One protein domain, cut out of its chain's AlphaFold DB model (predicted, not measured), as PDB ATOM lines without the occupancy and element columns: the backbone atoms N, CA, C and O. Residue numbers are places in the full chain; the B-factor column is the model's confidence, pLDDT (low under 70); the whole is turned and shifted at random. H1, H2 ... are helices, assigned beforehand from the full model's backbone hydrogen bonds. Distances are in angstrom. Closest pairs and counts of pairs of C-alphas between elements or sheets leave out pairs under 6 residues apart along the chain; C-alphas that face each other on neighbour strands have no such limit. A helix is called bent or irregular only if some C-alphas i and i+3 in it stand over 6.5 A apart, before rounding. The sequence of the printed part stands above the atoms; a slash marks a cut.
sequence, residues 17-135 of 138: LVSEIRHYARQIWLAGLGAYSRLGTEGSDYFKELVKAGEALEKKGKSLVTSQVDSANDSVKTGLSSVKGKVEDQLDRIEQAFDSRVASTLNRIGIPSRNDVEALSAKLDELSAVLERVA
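What this domain is: This is residues 17 to 135 of the 138 residues of an uncharacterized protein of Pseudomonas aeruginosa (strain ATCC 15692 / DSM 22644 / CIP 104116 / JCM 14847 / LMG 12228 / 1C / PRS 101 / PAO1) (UniProt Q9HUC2). This is an open hook of three helices with an empty middle: the very long H2 is kinked into a wide V, H1 turns aside from the V's first end, and H3 runs outward from its other end. The long axis runs from the kink region of H2 to the far end of H3. The printed part has 119 residues, with three named helices in the order H1, H2, H3 and no named strand; the class is all helix. It is extended, with a radius of gyration of the C-alphas of 26.8 A, and elongated, spanning 82 by 47 by 33 A.

How they stand to each other: Begin with H1, residues 17 to 37, and go on to H2, residues 39 to 109: they meet only through their link and are near each other, with 5 pairs of C-alphas within 10 A. Look near residue 71 for a kink of 84 degrees in H2. H2 is irregular: C-alphas 41 and 44 are 8.7 A apart. H3, residues 114 to 135, is apart from both H1 and H2. Among the stretches that stand free are residues 17 to 34, 78 to 102 and 114 to 135. In H1 and H3 every O i to N i+4 pair is within hydrogen-bond range; in H2, 62 of 67 are.

Where its parts are: Find C-alpha 17 at (46.984, 4.954, 98.345); from there H1 runs 29.7 A to Ser 37. H2 begins at C-alpha 39, (41.304, 29.483, 119.936), and its first and last C-alphas are 34.2 A apart. H3 measures 30.9 A and ends at C-alpha 135, (0.855, 38.329, 64.168).

The domain as a whole: The two C-alphas farthest apart are those of Ser 67 and Ala 135, at 84.2 A. The printed part has no cut, and both links are tight. Mean pLDDT of the printed part is 75.7; look for values under 70 at residues 39 to 42, 62 to 88 and 110.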
ATOM      1  N   LEU A  17      46.399   3.613  98.455       76.42
ATOM      2  CA  LEU A  17      46.984   4.954  98.345       76.42
ATOM      3  C   LEU A  17      45.911   6.051  98.367       76.42
ATOM      4  O   LEU A  17      46.051   7.051  99.068       76.42
ATOM      5  N   VAL A  18      44.800   5.867  97.644       78.14
ATOM      6  CA  VAL A  18      43.690   6.835  97.664       78.14
ATOM      7  C   VAL A  18      43.026   6.896  99.045       78.14
ATOM      8  O   VAL A  18      42.649   7.985  99.487       78.14
ATOM      9  N   SER A  19      42.870   5.762  99.739       81.14
ATOM     10  CA  SER A  19      42.292   5.749 101.087       81.14
ATOM     11  C   SER A  19      43.229   6.373 102.123       81.14
ATOM     12  O   SER A  19      42.758   7.144 102.959       81.14
ATOM     13  N   GLU A  20      44.536   6.134 102.020       84.36
ATOM     14  CA  GLU A  20      45.574   6.765 102.835       84.36
ATOM     15  C   GLU A  20      45.570   8.279 102.636       84.36
ATOM     16  O   GLU A  20      45.424   9.011 103.611       84.36
ATOM     17  N   ILE A  21      45.615   8.771 101.394       86.08
ATOM     18  CA  ILE A  21      45.573  10.214 101.099       86.08
ATOM     19  C   ILE A  21      44.304  10.855 101.674       86.08
ATOM     20  O   ILE A  21      44.372  11.922 102.282       86.08
ATOM     21  N   ARG A  22      43.137  10.209 101.538       87.64
ATOM     22  CA  ARG A  22      41.890  10.700 102.154       87.64
ATOM     23  C   ARG A  22      41.968  10.713 103.677       87.64
ATOM     24  O   ARG A  22      41.454  11.641 104.299       87.64
ATOM     25  N   HIS A  23      42.587   9.700 104.279       87.62
ATOM     26  CA  HIS A  23      42.781   9.634 105.721       87.62
ATOM     27  C   HIS A  23      43.717  10.749 106.208       87.62
ATOM     28  O   HIS A  23      43.348  11.469 107.131       87.62
ATOM     29  N   TYR A  24      44.846  10.976 105.531       87.02
ATOM     30  CA  TYR A  24      45.767  12.082 105.807       87.02
ATOM     31  C   TYR A  24      45.103  13.448 105.616       87.02
ATOM     32  O   TYR A  24      45.193  14.293 106.502       87.02
ATOM     33  N   ALA A  25      44.370  13.667 104.521       89.90
ATOM     34  CA  ALA A  25      43.640  14.915 104.294       89.90
ATOM     35  C   ALA A  25      42.606  15.171 105.400       89.90
ATOM     36  O   ALA A  25      42.499  16.286 105.911       89.90
ATOM     37  N   ARG A  26      41.887  14.124 105.831       90.42
ATOM     38  CA  ARG A  26      40.965  14.205 106.967       90.42
ATOM     39  C   ARG A  26      41.698  14.528 108.269       90.42
ATOM     40  O   ARG A  26      41.192  15.339 109.033       90.42
ATOM     41  N   GLN A  27      42.859  13.931 108.525       92.12
ATOM     42  CA  GLN A  27      43.664  14.245 109.709       92.12
ATOM     43  C   GLN A  27      44.168  15.692 109.693       92.12
ATOM     44  O   GLN A  27      44.034  16.369 110.705       92.12
ATOM     45  N   ILE A  28      44.670  16.191 108.559       92.01
ATOM     46  CA  ILE A  28      45.097  17.592 108.399       92.01
ATOM     47  C   ILE A  28      43.916  18.531 108.647       92.01
ATOM     48  O   ILE A  28      44.040  19.501 109.391       92.01
ATOM     49  N   TRP A  29      42.751  18.214 108.080       91.36
ATOM     50  CA  TRP A  29      41.541  18.999 108.292       91.36
ATOM     51  C   TRP A  29      41.105  19.009 109.762       91.36
ATOM     52  O   TRP A  29      40.825  20.067 110.319       91.36
ATOM     53  N   LEU A  30      41.090  17.845 110.418       93.33
ATOM     54  CA  LEU A  30      40.747  17.726 111.836       93.33
ATOM     55  C   LEU A  30      41.781  18.402 112.744       93.33
ATOM     56  O   LEU A  30      41.394  18.987 113.751       93.33
ATOM     57  N   ALA A  31      43.066  18.365 112.392       89.26
ATOM     58  CA  ALA A  31      44.120  19.082 113.102       89.26
ATOM     59  C   ALA A  31      43.954  20.600 112.955       89.26
ATOM     60  O   ALA A  31      44.049  21.315 113.949       89.26
ATOM     61  N   GLY A  32      43.625  21.085 111.754       87.52
ATOM     62  CA  GLY A  32      43.290  22.490 111.516       87.52
ATOM     63  C   GLY A  32      42.059  22.932 112.312       87.52
ATOM     64  O   GLY A  32      42.098  23.954 112.993       87.52
ATOM     65  N   LEU A  33      40.993  22.126 112.308       87.16
ATOM     66  CA  LEU A  33      39.774  22.411 113.067       87.16
ATOM     67  C   LEU A  33      39.990  22.331 114.588       87.16
ATOM     68  O   LEU A  33      39.448  23.148 115.324       87.16
ATOM     69  N   GLY A  34      40.787  21.376 115.071       83.74
ATOM     70  CA  GLY A  34      41.128  21.233 116.488       83.74
ATOM     71  C   GLY A  34      42.074  22.325 116.992       83.74
ATOM     72  O   GLY A  34      41.952  22.774 118.131       83.74
ATOM     73  N   ALA A  35      42.991  22.796 116.144       79.86
ATOM     74  CA  ALA A  35      43.781  23.989 116.426       79.86
ATOM     75  C   ALA A  35      42.877  25.227 116.496       79.86
ATOM     76  O   ALA A  35      43.003  26.013 117.431       79.86
ATOM     77  N   TYR A  36      41.920  25.361 115.567       78.78
ATOM     78  CA  TYR A  36      40.949  26.455 115.569       78.78
ATOM     79  C   TYR A  36      40.029  26.434 116.800       78.78
ATOM     80  O   TYR A  36      39.794  27.479 117.397       78.78
ATOM     81  N   SER A  37      39.541  25.270 117.246       78.66
ATOM     82  CA  SER A  37      38.651  25.188 118.417       78.66
ATOM     83  C   SER A  37      39.339  25.573 119.729       78.66
ATOM     84  O   SER A  37      38.710  26.178 120.598       78.66
ATOM     85  N   ARG A  38      40.646  25.308 119.859       70.58
ATOM     86  CA  ARG A  38      41.468  25.788 120.984       70.58
ATOM     87  C   ARG A  38      41.587  27.312 121.036       70.58
ATOM     88  O   ARG A  38      41.936  27.844 122.086       70.58
ATOM     89  N   LEU A  39      41.260  28.023 119.951       65.66
ATOM     90  CA  LEU A  39      41.304  29.483 119.936       65.66
ATOM     91  C   LEU A  39      40.135  30.142 120.693       65.66
ATOM     92  O   LEU A  39      40.193  31.338 120.968       65.66
ATOM     93  N   GLY A  40      39.086  29.387 121.038       66.60
ATOM     94  CA  GLY A  40      37.852  29.937 121.607       66.60
ATOM     95  C   GLY A  40      37.967  30.513 123.022       66.60
ATOM     96  O   GLY A  40      37.146  31.350 123.381       66.60
ATOM     97  N   THR A  41      38.958  30.105 123.824       63.21
ATOM     98  CA  THR A  41      39.091  30.578 125.217       63.21
ATOM     99  C   THR A  41      40.281  31.514 125.430       63.21
ATOM    100  O   THR A  41      40.148  32.478 126.171       63.21
ATOM    101  N   GLU A  42      41.412  31.295 124.746       67.54
ATOM    102  CA  GLU A  42      42.659  32.091 124.887       67.54
ATOM    103  C   GLU A  42      43.415  32.251 123.543       67.54
ATOM    104  O   GLU A  42      44.611  32.544 123.477       67.54
ATOM    105  N   GLY A  43      42.720  32.049 122.420       70.67
ATOM    106  CA  GLY A  43      43.350  31.844 121.116       70.67
ATOM    107  C   GLY A  43      44.120  33.004 120.530       70.67
ATOM    108  O   GLY A  43      45.110  32.783 119.842       70.67
ATOM    109  N   SER A  44      43.677  34.237 120.777       77.04
ATOM    110  CA  SER A  44      44.366  35.423 120.263       77.04
ATOM    111  C   SER A  44      45.811  35.473 120.760       77.04
ATOM    112  O   SER A  44      46.714  35.781 119.985       77.04
ATOM    113  N   ASP A  45      46.050  35.159 122.033       81.98
ATOM    114  CA  ASP A  45      47.388  35.273 122.611       81.98
ATOM    115  C   ASP A  45      48.273  34.093 122.215       81.98
ATOM    116  O   ASP A  45      49.421  34.314 121.831       81.98
ATOM    117  N   TYR A  46      47.712  32.882 122.137       79.85
ATOM    118  CA  TYR A  46      48.410  31.730 121.558       79.85
ATOM    119  C   TYR A  46      48.754  31.946 120.074       79.85
ATOM    120  O   TYR A  46      49.855  31.629 119.634       79.85
ATOM    121  N   PHE A  47      47.854  32.548 119.289       81.45
ATOM    122  CA  PHE A  47      48.132  32.916 117.900       81.45
ATOM    123  C   PHE A  47      49.241  33.966 117.812       81.45
ATOM    124  O   PHE A  47      50.158  33.810 117.013       81.45
ATOM    125  N   LYS A  48      49.218  35.008 118.652       83.19
ATOM    126  CA  LYS A  48      50.309  35.996 118.713       83.19
ATOM    127  C   LYS A  48      51.639  35.349 119.099       83.19
ATOM    128  O   LYS A  48      52.673  35.739 118.560       83.19
ATOM    129  N   GLU A  49      51.635  34.387 120.018       87.44
ATOM    130  CA  GLU A  49      52.834  33.642 120.406       87.44
ATOM    131  C   GLU A  49      53.350  32.774 119.252       87.44
ATOM    132  O   GLU A  49      54.539  32.828 118.938       87.44
ATOM    133  N   LEU A  50      52.459  32.069 118.548       83.97
ATOM    134  CA  LEU A  50      52.787  31.322 117.332       83.97
ATOM    135  C   LEU A  50      53.342  32.227 116.229       83.97
ATOM    136  O   LEU A  50      54.323  31.862 115.586       83.97
ATOM    137  N   VAL A  51      52.760  33.412 116.024       85.26
ATOM    138  CA  VAL A  51      53.259  34.401 115.057       85.26
ATOM    139  C   VAL A  51      54.650  34.882 115.461       85.26
ATOM    140  O   VAL A  51      55.550  34.850 114.632       85.26
ATOM    141  N   LYS A  52      54.886  35.229 116.731       91.22
ATOM    142  CA  LYS A  52      56.222  35.623 117.216       91.22
ATOM    143  C   LYS A  52      57.252  34.502 117.078       91.22
ATOM    144  O   LYS A  52      58.394  34.763 116.701       91.22
ATOM    145  N   ALA A  53      56.873  33.262 117.379       86.01
ATOM    146  CA  ALA A  53      57.729  32.098 117.183       86.01
ATOM    147  C   ALA A  53      58.032  31.881 115.691       86.01
ATOM    148  O   ALA A  53      59.181  31.617 115.337       86.01
ATOM    149  N   GLY A  54      57.029  32.064 114.826       87.57
ATOM    150  CA  GLY A  54      57.150  32.041 113.371       87.57
ATOM    151  C   GLY A  54      58.086  33.124 112.843       87.57
ATOM    152  O   GLY A  54      59.002  32.804 112.101       87.57
ATOM    153  N   GLU A  55      57.952  34.370 113.295       88.09
ATOM    154  CA  GLU A  55      58.850  35.479 112.946       88.09
ATOM    155  C   GLU A  55      60.282  35.244 113.443       88.09
ATOM    156  O   GLU A  55      61.252  35.564 112.754       88.09
ATOM    157  N   ALA A  56      60.457  34.686 114.644       87.58
ATOM    158  CA  ALA A  56      61.776  34.343 115.170       87.58
ATOM    159  C   ALA A  56      62.421  33.200 114.372       87.58
ATOM    160  O   ALA A  56      63.625  33.236 114.099       87.58
ATOM    161  N   LEU A  57      61.628  32.199 113.977       86.67
ATOM    162  CA  LEU A  57      62.072  31.103 113.125       86.67
ATOM    163  C   LEU A  57      62.326  31.573 111.693       86.67
ATOM    164  O   LEU A  57      63.294  31.129 111.100       86.67
ATOM    165  N   GLU A  58      61.536  32.502 111.159       79.94
ATOM    166  CA  GLU A  58      61.768  33.137 109.864       79.94
ATOM    167  C   GLU A  58      63.041  33.970 109.906       79.94
ATOM    168  O   GLU A  58      63.832  33.888 108.985       79.94
ATOM    169  N   LYS A  59      63.316  34.717 110.979       82.02
ATOM    170  CA  LYS A  59      64.586  35.446 111.122       82.02
ATOM    171  C   LYS A  59      65.781  34.501 111.199       82.02
ATOM    172  O   LYS A  59      66.773  34.750 110.523       82.02
ATOM    173  N   LYS A  60      65.690  33.411 111.973       78.91
ATOM    174  CA  LYS A  60      66.745  32.379 112.052       78.91
ATOM    175  C   LYS A  60      66.908  31.629 110.734       78.91
ATOM    176  O   LYS A  60      68.025  31.422 110.268       78.91
ATOM    177  N   GLY A  61      65.790  31.253 110.129       74.38
ATOM    178  CA  GLY A  61      65.692  30.630 108.822       74.38
ATOM    179  C   GLY A  61      66.318  31.543 107.792       74.38
ATOM    180  O   GLY A  61      67.262  31.128 107.161       74.38
ATOM    181  N   LYS A  62      65.923  32.813 107.726       68.23
ATOM    182  CA  LYS A  62      66.504  33.855 106.884       68.23
ATOM    183  C   LYS A  62      67.966  34.109 107.198       68.23
ATOM    184  O   LYS A  62      68.680  34.365 106.255       68.23
ATOM    185  N   SER A  63      68.465  34.030 108.430       65.49
ATOM    186  CA  SER A  63      69.908  34.180 108.683       65.49
ATOM    187  C   SER A  63      70.709  32.970 108.197       65.49
ATOM    188  O   SER A  63      71.738  33.147 107.551       65.49
ATOM    189  N   LEU A  64      70.205  31.750 108.426       58.66
ATOM    190  CA  LEU A  64      70.817  30.524 107.902       58.66
ATOM    191  C   LEU A  64      70.730  30.495 106.378       58.66
ATOM    192  O   LEU A  64      71.721  30.264 105.698       58.66
ATOM    193  N   VAL A  65      69.563  30.834 105.848       54.76
ATOM    194  CA  VAL A  65      69.271  31.004 104.436       54.76
ATOM    195  C   VAL A  65      70.130  32.125 103.899       54.76
ATOM    196  O   VAL A  65      70.757  31.850 102.927       54.76
ATOM    197  N   THR A  66      70.342  33.293 104.504       56.05
ATOM    198  CA  THR A  66      71.238  34.330 103.939       56.05
ATOM    199  C   THR A  66      72.659  33.782 103.788       56.05
ATOM    200  O   THR A  66      73.229  33.889 102.709       56.05
ATOM    201  N   SER A  67      73.182  33.053 104.786       56.06
ATOM    202  CA  SER A  67      74.487  32.384 104.641       56.06
ATOM    203  C   SER A  67      74.501  31.253 103.604       56.06
ATOM    204  O   SER A  67      75.520  31.022 102.962       56.06
ATOM    205  N   GLN A  68      73.384  30.549 103.410       53.66
ATOM    206  CA  GLN A  68      73.277  29.447 102.452       53.66
ATOM    207  C   GLN A  68      72.806  29.909 101.068       53.66
ATOM    208  O   GLN A  68      73.067  29.223 100.095       53.66
ATOM    209  N   VAL A  69      72.164  31.069 100.967       50.32
ATOM    210  CA  VAL A  69      71.539  31.721  99.811       50.32
ATOM    211  C   VAL A  69      72.523  32.669  99.179       50.32
ATOM    212  O   VAL A  69      72.496  32.748  97.976       50.32
ATOM    213  N   ASP A  70      73.526  33.235  99.837       53.02
ATOM    214  CA  ASP A  70      74.608  33.809  99.019       53.02
ATOM    215  C   ASP A  70      75.275  32.737  98.122       53.02
ATOM    216  O   ASP A  70      75.686  33.033  97.006       53.02
ATOM    217  N   SER A  71      75.252  31.454  98.519       51.84
ATOM    218  CA  SER A  71      75.667  30.327  97.657       51.84
ATOM    219  C   SER A  71      74.517  29.655  96.882       51.84
ATOM    220  O   SER A  71      74.709  29.146  95.777       51.84
ATOM    221  N   ALA A  72      73.302  29.641  97.432       48.84
ATOM    222  CA  ALA A  72      72.142  28.988  96.836       48.84
ATOM    223  C   ALA A  72      71.231  29.948  96.072       48.84
ATOM    224  O   ALA A  72      70.429  29.454  95.313       48.84
ATOM    225  N   ASN A  73      71.330  31.271  96.186       51.77
ATOM    226  CA  ASN A  73      70.593  32.243  95.367       51.77
ATOM    227  C   ASN A  73      71.105  32.185  93.944       51.77
ATOM    228  O   ASN A  73      70.303  32.327  93.050       51.77
ATOM    229  N   ASP A  74      72.383  31.911  93.686       56.15
ATOM    230  CA  ASP A  74      72.807  31.695  92.298       56.15
ATOM    231  C   ASP A  74      72.173  30.422  91.725       56.15
ATOM    232  O   ASP A  74      71.617  30.451  90.624       56.15
ATOM    233  N   SER A  75      72.121  29.342  92.513       56.40
ATOM    234  CA  SER A  75      71.495  28.062  92.129       56.40
ATOM    235  C   SER A  75      69.959  28.103  92.114       56.40
ATOM    236  O   SER A  75      69.317  27.448  91.301       56.40
ATOM    237  N   VAL A  76      69.345  28.885  92.999       52.58
ATOM    238  CA  VAL A  76      67.902  29.084  93.147       52.58
ATOM    239  C   VAL A  76      67.450  30.212  92.248       52.58
ATOM    240  O   VAL A  76      66.312  30.182  91.861       52.58
ATOM    241  N   LYS A  77      68.265  31.166  91.807       53.48
ATOM    242  CA  LYS A  77      67.871  32.155  90.792       53.48
ATOM    243  C   LYS A  77      67.954  31.546  89.401       53.48
ATOM    244  O   LYS A  77      67.044  31.768  88.609       53.48
ATOM    245  N   THR A  78      68.950  30.705  89.110       59.62
ATOM    246  CA  THR A  78      68.938  29.867  87.892       59.62
ATOM    247  C   THR A  78      67.866  28.778  87.962       59.62
ATOM    248  O   THR A  78      67.118  28.583  87.000       59.62
ATOM    249  N   GLY A  79      67.723  28.131  89.122       56.27
ATOM    250  CA  GLY A  79      66.693  27.138  89.407       56.27
ATOM    251  C   GLY A  79      65.289  27.724  89.353       56.27
ATOM    252  O   GLY A  79      64.463  27.183  88.648       56.27
ATOM    253  N   LEU A  80      65.028  28.860  89.993       53.74
ATOM    254  CA  LEU A  80      63.764  29.603  89.980       53.74
ATOM    255  C   LEU A  80      63.535  30.280  88.643       53.74
ATOM    256  O   LEU A  80      62.389  30.406  88.297       53.74
ATOM    257  N   SER A  81      64.530  30.676  87.848       58.22
ATOM    258  CA  SER A  81      64.241  31.137  86.476       58.22
ATOM    259  C   SER A  81      63.769  29.971  85.600       58.22
ATOM    260  O   SER A  81      62.779  30.089  84.886       58.22
ATOM    261  N   SER A  82      64.414  28.806  85.722       61.14
ATOM    262  CA  SER A  82      64.022  27.588  84.993       61.14
ATOM    263  C   SER A  82      62.721  26.978  85.524       61.14
ATOM    264  O   SER A  82      61.905  26.465  84.762       61.14
ATOM    265  N   VAL A  83      62.517  27.030  86.839       55.12
ATOM    266  CA  VAL A  83      61.313  26.570  87.528       55.12
ATOM    267  C   VAL A  83      60.211  27.586  87.344       55.12
ATOM    268  O   VAL A  83      59.117  27.143  87.117       55.12
ATOM    269  N   LYS A  84      60.450  28.898  87.330       60.17
ATOM    270  CA  LYS A  84      59.443  29.915  86.997       60.17
ATOM    271  C   LYS A  84      58.975  29.751  85.564       60.17
ATOM    272  O   LYS A  84      57.781  29.733  85.370       60.17
ATOM    273  N   GLY A  85      59.860  29.497  84.595       61.66
ATOM    274  CA  GLY A  85      59.426  29.136  83.237       61.66
ATOM    275  C   GLY A  85      58.556  27.870  83.214       61.66
ATOM    276  O   GLY A  85      57.467  27.871  82.654       61.66
ATOM    277  N   LYS A  86      58.984  26.802  83.903       63.01
ATOM    278  CA  LYS A  86      58.197  25.556  84.013       63.01
ATOM    279  C   LYS A  86      56.935  25.684  84.869       63.01
ATOM    280  O   LYS A  86      56.005  24.907  84.692       63.01
ATOM    281  N   VAL A  87      56.933  26.593  85.834       63.04
ATOM    282  CA  VAL A  87      55.831  26.877  86.746       63.04
ATOM    283  C   VAL A  87      54.855  27.781  86.035       63.04
ATOM    284  O   VAL A  87      53.693  27.492  86.167       63.04
ATOM    285  N   GLU A  88      55.260  28.755  85.222       66.91
ATOM    286  CA  GLU A  88      54.358  29.492  84.330       66.91
ATOM    287  C   GLU A  88      53.620  28.502  83.408       66.91
ATOM    288  O   GLU A  88      52.397  28.452  83.447       66.91
ATOM    289  N   ASP A  89      54.331  27.585  82.732       75.05
ATOM    290  CA  ASP A  89      53.688  26.536  81.915       75.05
ATOM    291  C   ASP A  89      52.751  25.616  82.733       75.05
ATOM    292  O   ASP A  89      51.754  25.094  82.224       75.05
ATOM    293  N   GLN A  90      53.081  25.344  84.002       74.42
ATOM    294  CA  GLN A  90      52.233  24.539  84.887       74.42
ATOM    295  C   GLN A  90      51.084  25.339  85.504       74.42
ATOM    296  O   GLN A  90      50.028  24.761  85.741       74.42
ATOM    297  N   LEU A  91      51.264  26.633  85.741       76.57
ATOM    298  CA  LEU A  91      50.263  27.565  86.235       76.57
ATOM    299  C   LEU A  91      49.215  27.777  85.153       76.57
ATOM    300  O   LEU A  91      48.045  27.664  85.483       76.57
ATOM    301  N   ASP A  92      49.604  27.906  83.884       78.16
ATOM    302  CA  ASP A  92      48.672  27.951  82.750       78.16
ATOM    303  C   ASP A  92      47.827  26.669  82.670       78.16
ATOM    304  O   ASP A  92      46.609  26.702  82.479       78.16
ATOM    305  N   ARG A  93      48.443  25.497  82.889       79.90
ATOM    306  CA  ARG A  93      47.700  24.224  82.964       79.90
ATOM    307  C   ARG A  93      46.794  24.142  84.191       79.90
ATOM    308  O   ARG A  93      45.722  23.542  84.104       79.90
ATOM    309  N   ILE A  94      47.217  24.691  85.331       78.48
ATOM    310  CA  ILE A  94      46.402  24.763  86.551       78.48
ATOM    311  C   ILE A  94      45.239  25.729  86.344       78.48
ATOM    312  O   ILE A  94      44.133  25.399  86.751       78.48
ATOM    313  N   GLU A  95      45.453  26.863  85.684       77.94
ATOM    314  CA  GLU A  95      44.423  27.830  85.322       77.94
ATOM    315  C   GLU A  95      43.396  27.178  84.397       77.94
ATOM    316  O   GLU A  95      42.211  27.185  84.713       77.94
ATOM    317  N   GLN A  96      43.831  26.480  83.345       82.18
ATOM    318  CA  GLN A  96      42.929  25.764  82.440       82.18
ATOM    319  C   GLN A  96      42.158  24.629  83.145       82.18
ATOM    320  O   GLN A  96      40.966  24.420  82.901       82.18
ATOM    321  N   ALA A  97      42.814  23.890  84.046       81.47
ATOM    322  CA  ALA A  97      42.169  22.843  84.837       81.47
ATOM    323  C   ALA A  97      41.196  23.418  85.880       81.47
ATOM    324  O   ALA A  97      40.141  22.827  86.127       81.47
ATOM    325  N   PHE A  98      41.534  24.556  86.486       82.05
ATOM    326  CA  PHE A  98      40.693  25.265  87.440       82.05
ATOM    327  C   PHE A  98      39.482  25.864  86.739       82.05
ATOM    328  O   PHE A  98      38.372  25.619  87.197       82.05
ATOM    329  N   ASP A  99      39.655  26.533  85.600       80.63
ATOM    330  CA  ASP A  99      38.565  27.095  84.804       80.63
ATOM    331  C   ASP A  99      37.589  26.000  84.351       80.63
ATOM    332  O   ASP A  99      36.388  26.089  84.603       80.63
ATOM    333  N   SER A 100      38.092  24.866  83.848       78.48
ATOM    334  CA  SER A 100      37.247  23.704  83.526       78.48
ATOM    335  C   SER A 100      36.506  23.155  84.756       78.48
ATOM    336  O   SER A 100      35.332  22.760  84.686       78.48
ATOM    337  N   ARG A 101      37.154  23.142  85.930       81.01
ATOM    338  CA  ARG A 101      36.541  22.651  87.171       81.01
ATOM    339  C   ARG A 101      35.524  23.636  87.749       81.01
ATOM    340  O   ARG A 101      34.496  23.201  88.269       81.01
ATOM    341  N   VAL A 102      35.772  24.934  87.636       78.80
ATOM    342  CA  VAL A 102      34.860  26.009  88.022       78.80
ATOM    343  C   VAL A 102      33.661  26.015  87.083       78.80
ATOM    344  O   VAL A 102      32.542  25.871  87.568       78.80
ATOM    345  N   ALA A 103      33.864  26.019  85.764       77.05
ATOM    346  CA  ALA A 103      32.797  25.943  84.766       77.05
ATOM    347  C   ALA A 103      31.913  24.696  84.946       77.05
ATOM    348  O   ALA A 103      30.686  24.798  84.987       77.05
ATOM    349  N   SER A 104      32.514  23.516  85.150       76.53
ATOM    350  CA  SER A 104      31.753  22.279  85.406       76.53
ATOM    351  C   SER A 104      30.998  22.290  86.738       76.53
ATOM    352  O   SER A 104      29.971  21.622  86.872       76.53
ATOM    353  N   THR A 105      31.467  23.049  87.732       76.44
ATOM    354  CA  THR A 105      30.769  23.197  89.013       76.44
ATOM    355  C   THR A 105      29.652  24.238  88.933       76.44
ATOM    356  O   THR A 105      28.575  23.967  89.452       76.44
ATOM    357  N   LEU A 106      29.851  25.360  88.233       72.76
ATOM    358  CA  LEU A 106      28.806  26.365  87.990       72.76
ATOM    359  C   LEU A 106      27.632  25.772  87.206       72.76
ATOM    360  O   LEU A 106      26.490  25.908  87.641       72.76
ATOM    361  N   ASN A 107      27.915  25.022  86.134       72.04
ATOM    362  CA  ASN A 107      26.877  24.331  85.367       72.04
ATOM    363  C   ASN A 107      26.109  23.319  86.244       72.04
ATOM    364  O   ASN A 107      24.888  23.210  86.174       72.04
ATOM    365  N   ARG A 108      26.802  22.622  87.160       74.31
ATOM    366  CA  ARG A 108      26.164  21.687  88.107       74.31
ATOM    367  C   ARG A 108      25.312  22.385  89.175       74.31
ATOM    368  O   ARG A 108      24.379  21.774  89.684       74.31
ATOM    369  N   ILE A 109      25.631  23.632  89.525       77.15
ATOM    370  CA  ILE A 109      24.837  24.471  90.440       77.15
ATOM    371  C   ILE A 109      23.652  25.132  89.697       77.15
ATOM    372  O   ILE A 109      22.796  25.746  90.325       77.15
ATOM    373  N   GLY A 110      23.545  24.949  88.376       68.54
ATOM    374  CA  GLY A 110      22.460  25.499  87.563       68.54
ATOM    375  C   GLY A 110      22.666  26.962  87.177       68.54
ATOM    376  O   GLY A 110      21.709  27.615  86.773       68.54
ATOM    377  N   ILE A 111      23.892  27.486  87.304       73.66
ATOM    378  CA  ILE A 111      24.255  28.816  86.805       73.66
ATOM    379  C   ILE A 111      24.590  28.666  85.311       73.66
ATOM    380  O   ILE A 111      25.582  27.999  85.000       73.66
ATOM    381  N   PRO A 112      23.796  29.244  84.388       70.64
ATOM    382  CA  PRO A 112      24.019  29.104  82.950       70.64
ATOM    383  C   PRO A 112      25.352  29.721  82.513       70.64
ATOM    384  O   PRO A 112      25.754  30.776  83.011       70.64
ATOM    385  N   SER A 113      26.027  29.084  81.556       73.24
ATOM    386  CA  SER A 113      27.210  29.641  80.893       73.24
ATOM    387  C   SER A 113      26.823  30.808  79.972       73.24
ATOM    388  O   SER A 113      25.696  30.871  79.481       73.24
ATOM    389  N   ARG A 114      27.765  31.713  79.655       77.73
ATOM    390  CA  ARG A 114      27.556  32.764  78.634       77.73
ATOM    391  C   ARG A 114      27.079  32.189  77.296       77.73
ATOM    392  O   ARG A 114      26.192  32.768  76.681       77.73
ATOM    393  N   ASN A 115      27.612  31.033  76.898       76.89
ATOM    394  CA  ASN A 115      27.226  30.371  75.651       76.89
ATOM    395  C   ASN A 115      25.771  29.874  75.693       76.89
ATOM    396  O   ASN A 115      25.089  29.892  74.672       76.89
ATOM    397  N   ASP A 116      25.282  29.463  76.870       77.49
ATOM    398  CA  ASP A 116      23.890  29.033  77.037       77.49
ATOM    399  C   ASP A 116      22.941  30.229  76.909       77.49
ATOM    400  O   ASP A 116      21.888  30.124  76.283       77.49
ATOM    401  N   VAL A 117      23.334  31.385  77.457       79.89
ATOM    402  CA  VAL A 117      22.574  32.640  77.343       79.89
ATOM    403  C   VAL A 117      22.504  33.111  75.889       79.89
ATOM    404  O   VAL A 117      21.434  33.500  75.427       79.89
ATOM    405  N   GLU A 118      23.610  33.043  75.151       82.36
ATOM    406  CA  GLU A 118      23.654  33.448  73.742       82.36
ATOM    407  C   GLU A 118      22.833  32.507  72.847       82.36
ATOM    408  O   GLU A 118      22.036  32.965  72.027       82.36
ATOM    409  N   ALA A 119      22.928  31.191  73.069       83.75
ATOM    410  CA  ALA A 119      22.093  30.212  72.376       83.75
ATOM    411  C   ALA A 119      20.596  30.403  72.681       83.75
ATOM    412  O   ALA A 119      19.756  30.232  71.795       83.75
ATOM    413  N   LEU A 120      20.247  30.778  73.918       82.23
ATOM    414  CA  LEU A 120      18.875  31.127  74.289       82.23
ATOM    415  C   LEU A 120      18.413  32.430  73.630       82.23
ATOM    416  O   LEU A 120      17.272  32.485  73.180       82.23
ATOM    417  N   SER A 121      19.284  33.439  73.519       84.51
ATOM    418  CA  SER A 121      18.982  34.687  72.806       84.51
ATOM    419  C   SER A 121      18.675  34.418  71.336       84.51
ATOM    420  O   SER A 121      17.631  34.837  70.850       84.51
ATOM    421  N   ALA A 122      19.510  33.630  70.653       85.48
ATOM    422  CA  ALA A 122      19.290  33.282  69.250       85.48
ATOM    423  C   ALA A 122      17.965  32.527  69.038       85.48
ATOM    424  O   ALA A 122      17.231  32.797  68.087       85.48
ATOM    425  N   LYS A 123      17.619  31.610  69.952       85.39
ATOM    426  CA  LYS A 123      16.320  30.922  69.917       85.39
ATOM    427  C   LYS A 123      15.150  31.857  70.205       85.39
ATOM    428  O   LYS A 123      14.086  31.668  69.625       85.39
ATOM    429  N   LEU A 124      15.319  32.839  71.090       87.48
ATOM    430  CA  LEU A 124      14.297  33.842  71.381       87.48
ATOM    431  C   LEU A 124      14.064  34.765  70.180       87.48
ATOM    432  O   LEU A 124      12.912  35.076  69.881       87.48
ATOM    433  N   ASP A 125      15.123  35.146  69.469       89.18
ATOM    434  CA  ASP A 125      15.041  35.943  68.245       89.18
ATOM    435  C   ASP A 125      14.327  35.171  67.128       89.18
ATOM    436  O   ASP A 125      13.426  35.704  66.478       89.18
ATOM    437  N   GLU A 126      14.651  33.886  66.950       86.89
ATOM    438  CA  GLU A 126      13.960  33.007  66.001       86.89
ATOM    439  C   GLU A 126      12.470  32.869  66.346       86.89
ATOM    440  O   GLU A 126      11.606  33.017  65.477       86.89
ATOM    441  N   LEU A 127      12.146  32.650  67.626       86.00
ATOM    442  CA  LEU A 127      10.759  32.542  68.078       86.00
ATOM    443  C   LEU A 127      10.001  33.863  67.895       86.00
ATOM    444  O   LEU A 127       8.840  33.853  67.486       86.00
ATOM    445  N   SER A 128      10.662  34.990  68.159       84.22
ATOM    446  CA  SER A 128      10.105  36.331  67.966       84.22
ATOM    447  C   SER A 128       9.832  36.602  66.488       84.22
ATOM    448  O   SER A 128       8.760  37.100  66.151       84.22
ATOM    449  N   ALA A 129      10.728  36.185  65.588       84.39
ATOM    450  CA  ALA A 129      10.529  36.302  64.145       84.39
ATOM    451  C   ALA A 129       9.355  35.444  63.639       84.39
ATOM    452  O   ALA A 129       8.611  35.865  62.747       84.39
ATOM    453  N   VAL A 130       9.158  34.247  64.204       85.95
ATOM    454  CA  VAL A 130       7.987  33.408  63.903       85.95
ATOM    455  C   VAL A 130       6.708  34.050  64.444       85.95
ATOM    456  O   VAL A 130       5.711  34.114  63.723       85.95
ATOM    457  N   LEU A 131       6.733  34.578  65.671       84.39
ATOM    458  CA  LEU A 131       5.583  35.241  66.284       84.39
ATOM    459  C   LEU A 131       5.167  36.492  65.497       84.39
ATOM    460  O   LEU A 131       3.979  36.692  65.260       84.39
ATOM    461  N   GLU A 132       6.125  37.290  65.024       84.96
ATOM    462  CA  GLU A 132       5.853  38.485  64.222       84.96
ATOM    463  C   GLU A 132       5.224  38.134  62.862       84.96
ATOM    464  O   GLU A 132       4.313  38.820  62.397       84.96
ATOM    465  N   ARG A 133       5.643  37.023  62.236       82.29
ATOM    466  CA  ARG A 133       5.019  36.515  60.998       82.29
ATOM    467  C   ARG A 133       3.576  36.070  61.218       82.29
ATOM    468  O   ARG A 133       2.721  36.353  60.381       82.29
ATOM    469  N   VAL A 134       3.303  35.388  62.330       83.96
ATOM    470  CA  VAL A 134       1.944  34.947  62.682       83.96
ATOM    471  C   VAL A 134       1.062  36.146  63.035       83.96
ATOM    472  O   VAL A 134      -0.060  36.225  62.547       83.96
ATOM    473  N   ALA A 135       1.580  37.114  63.797       80.50
ATOM    474  CA  ALA A 135       0.855  38.329  64.168       80.50
ATOM    475  C   ALA A 135       0.516  39.219  62.962       80.50
ATOM    476  O   ALA A 135      -0.511  39.877  62.971       80.50
TER     477      ALA A 135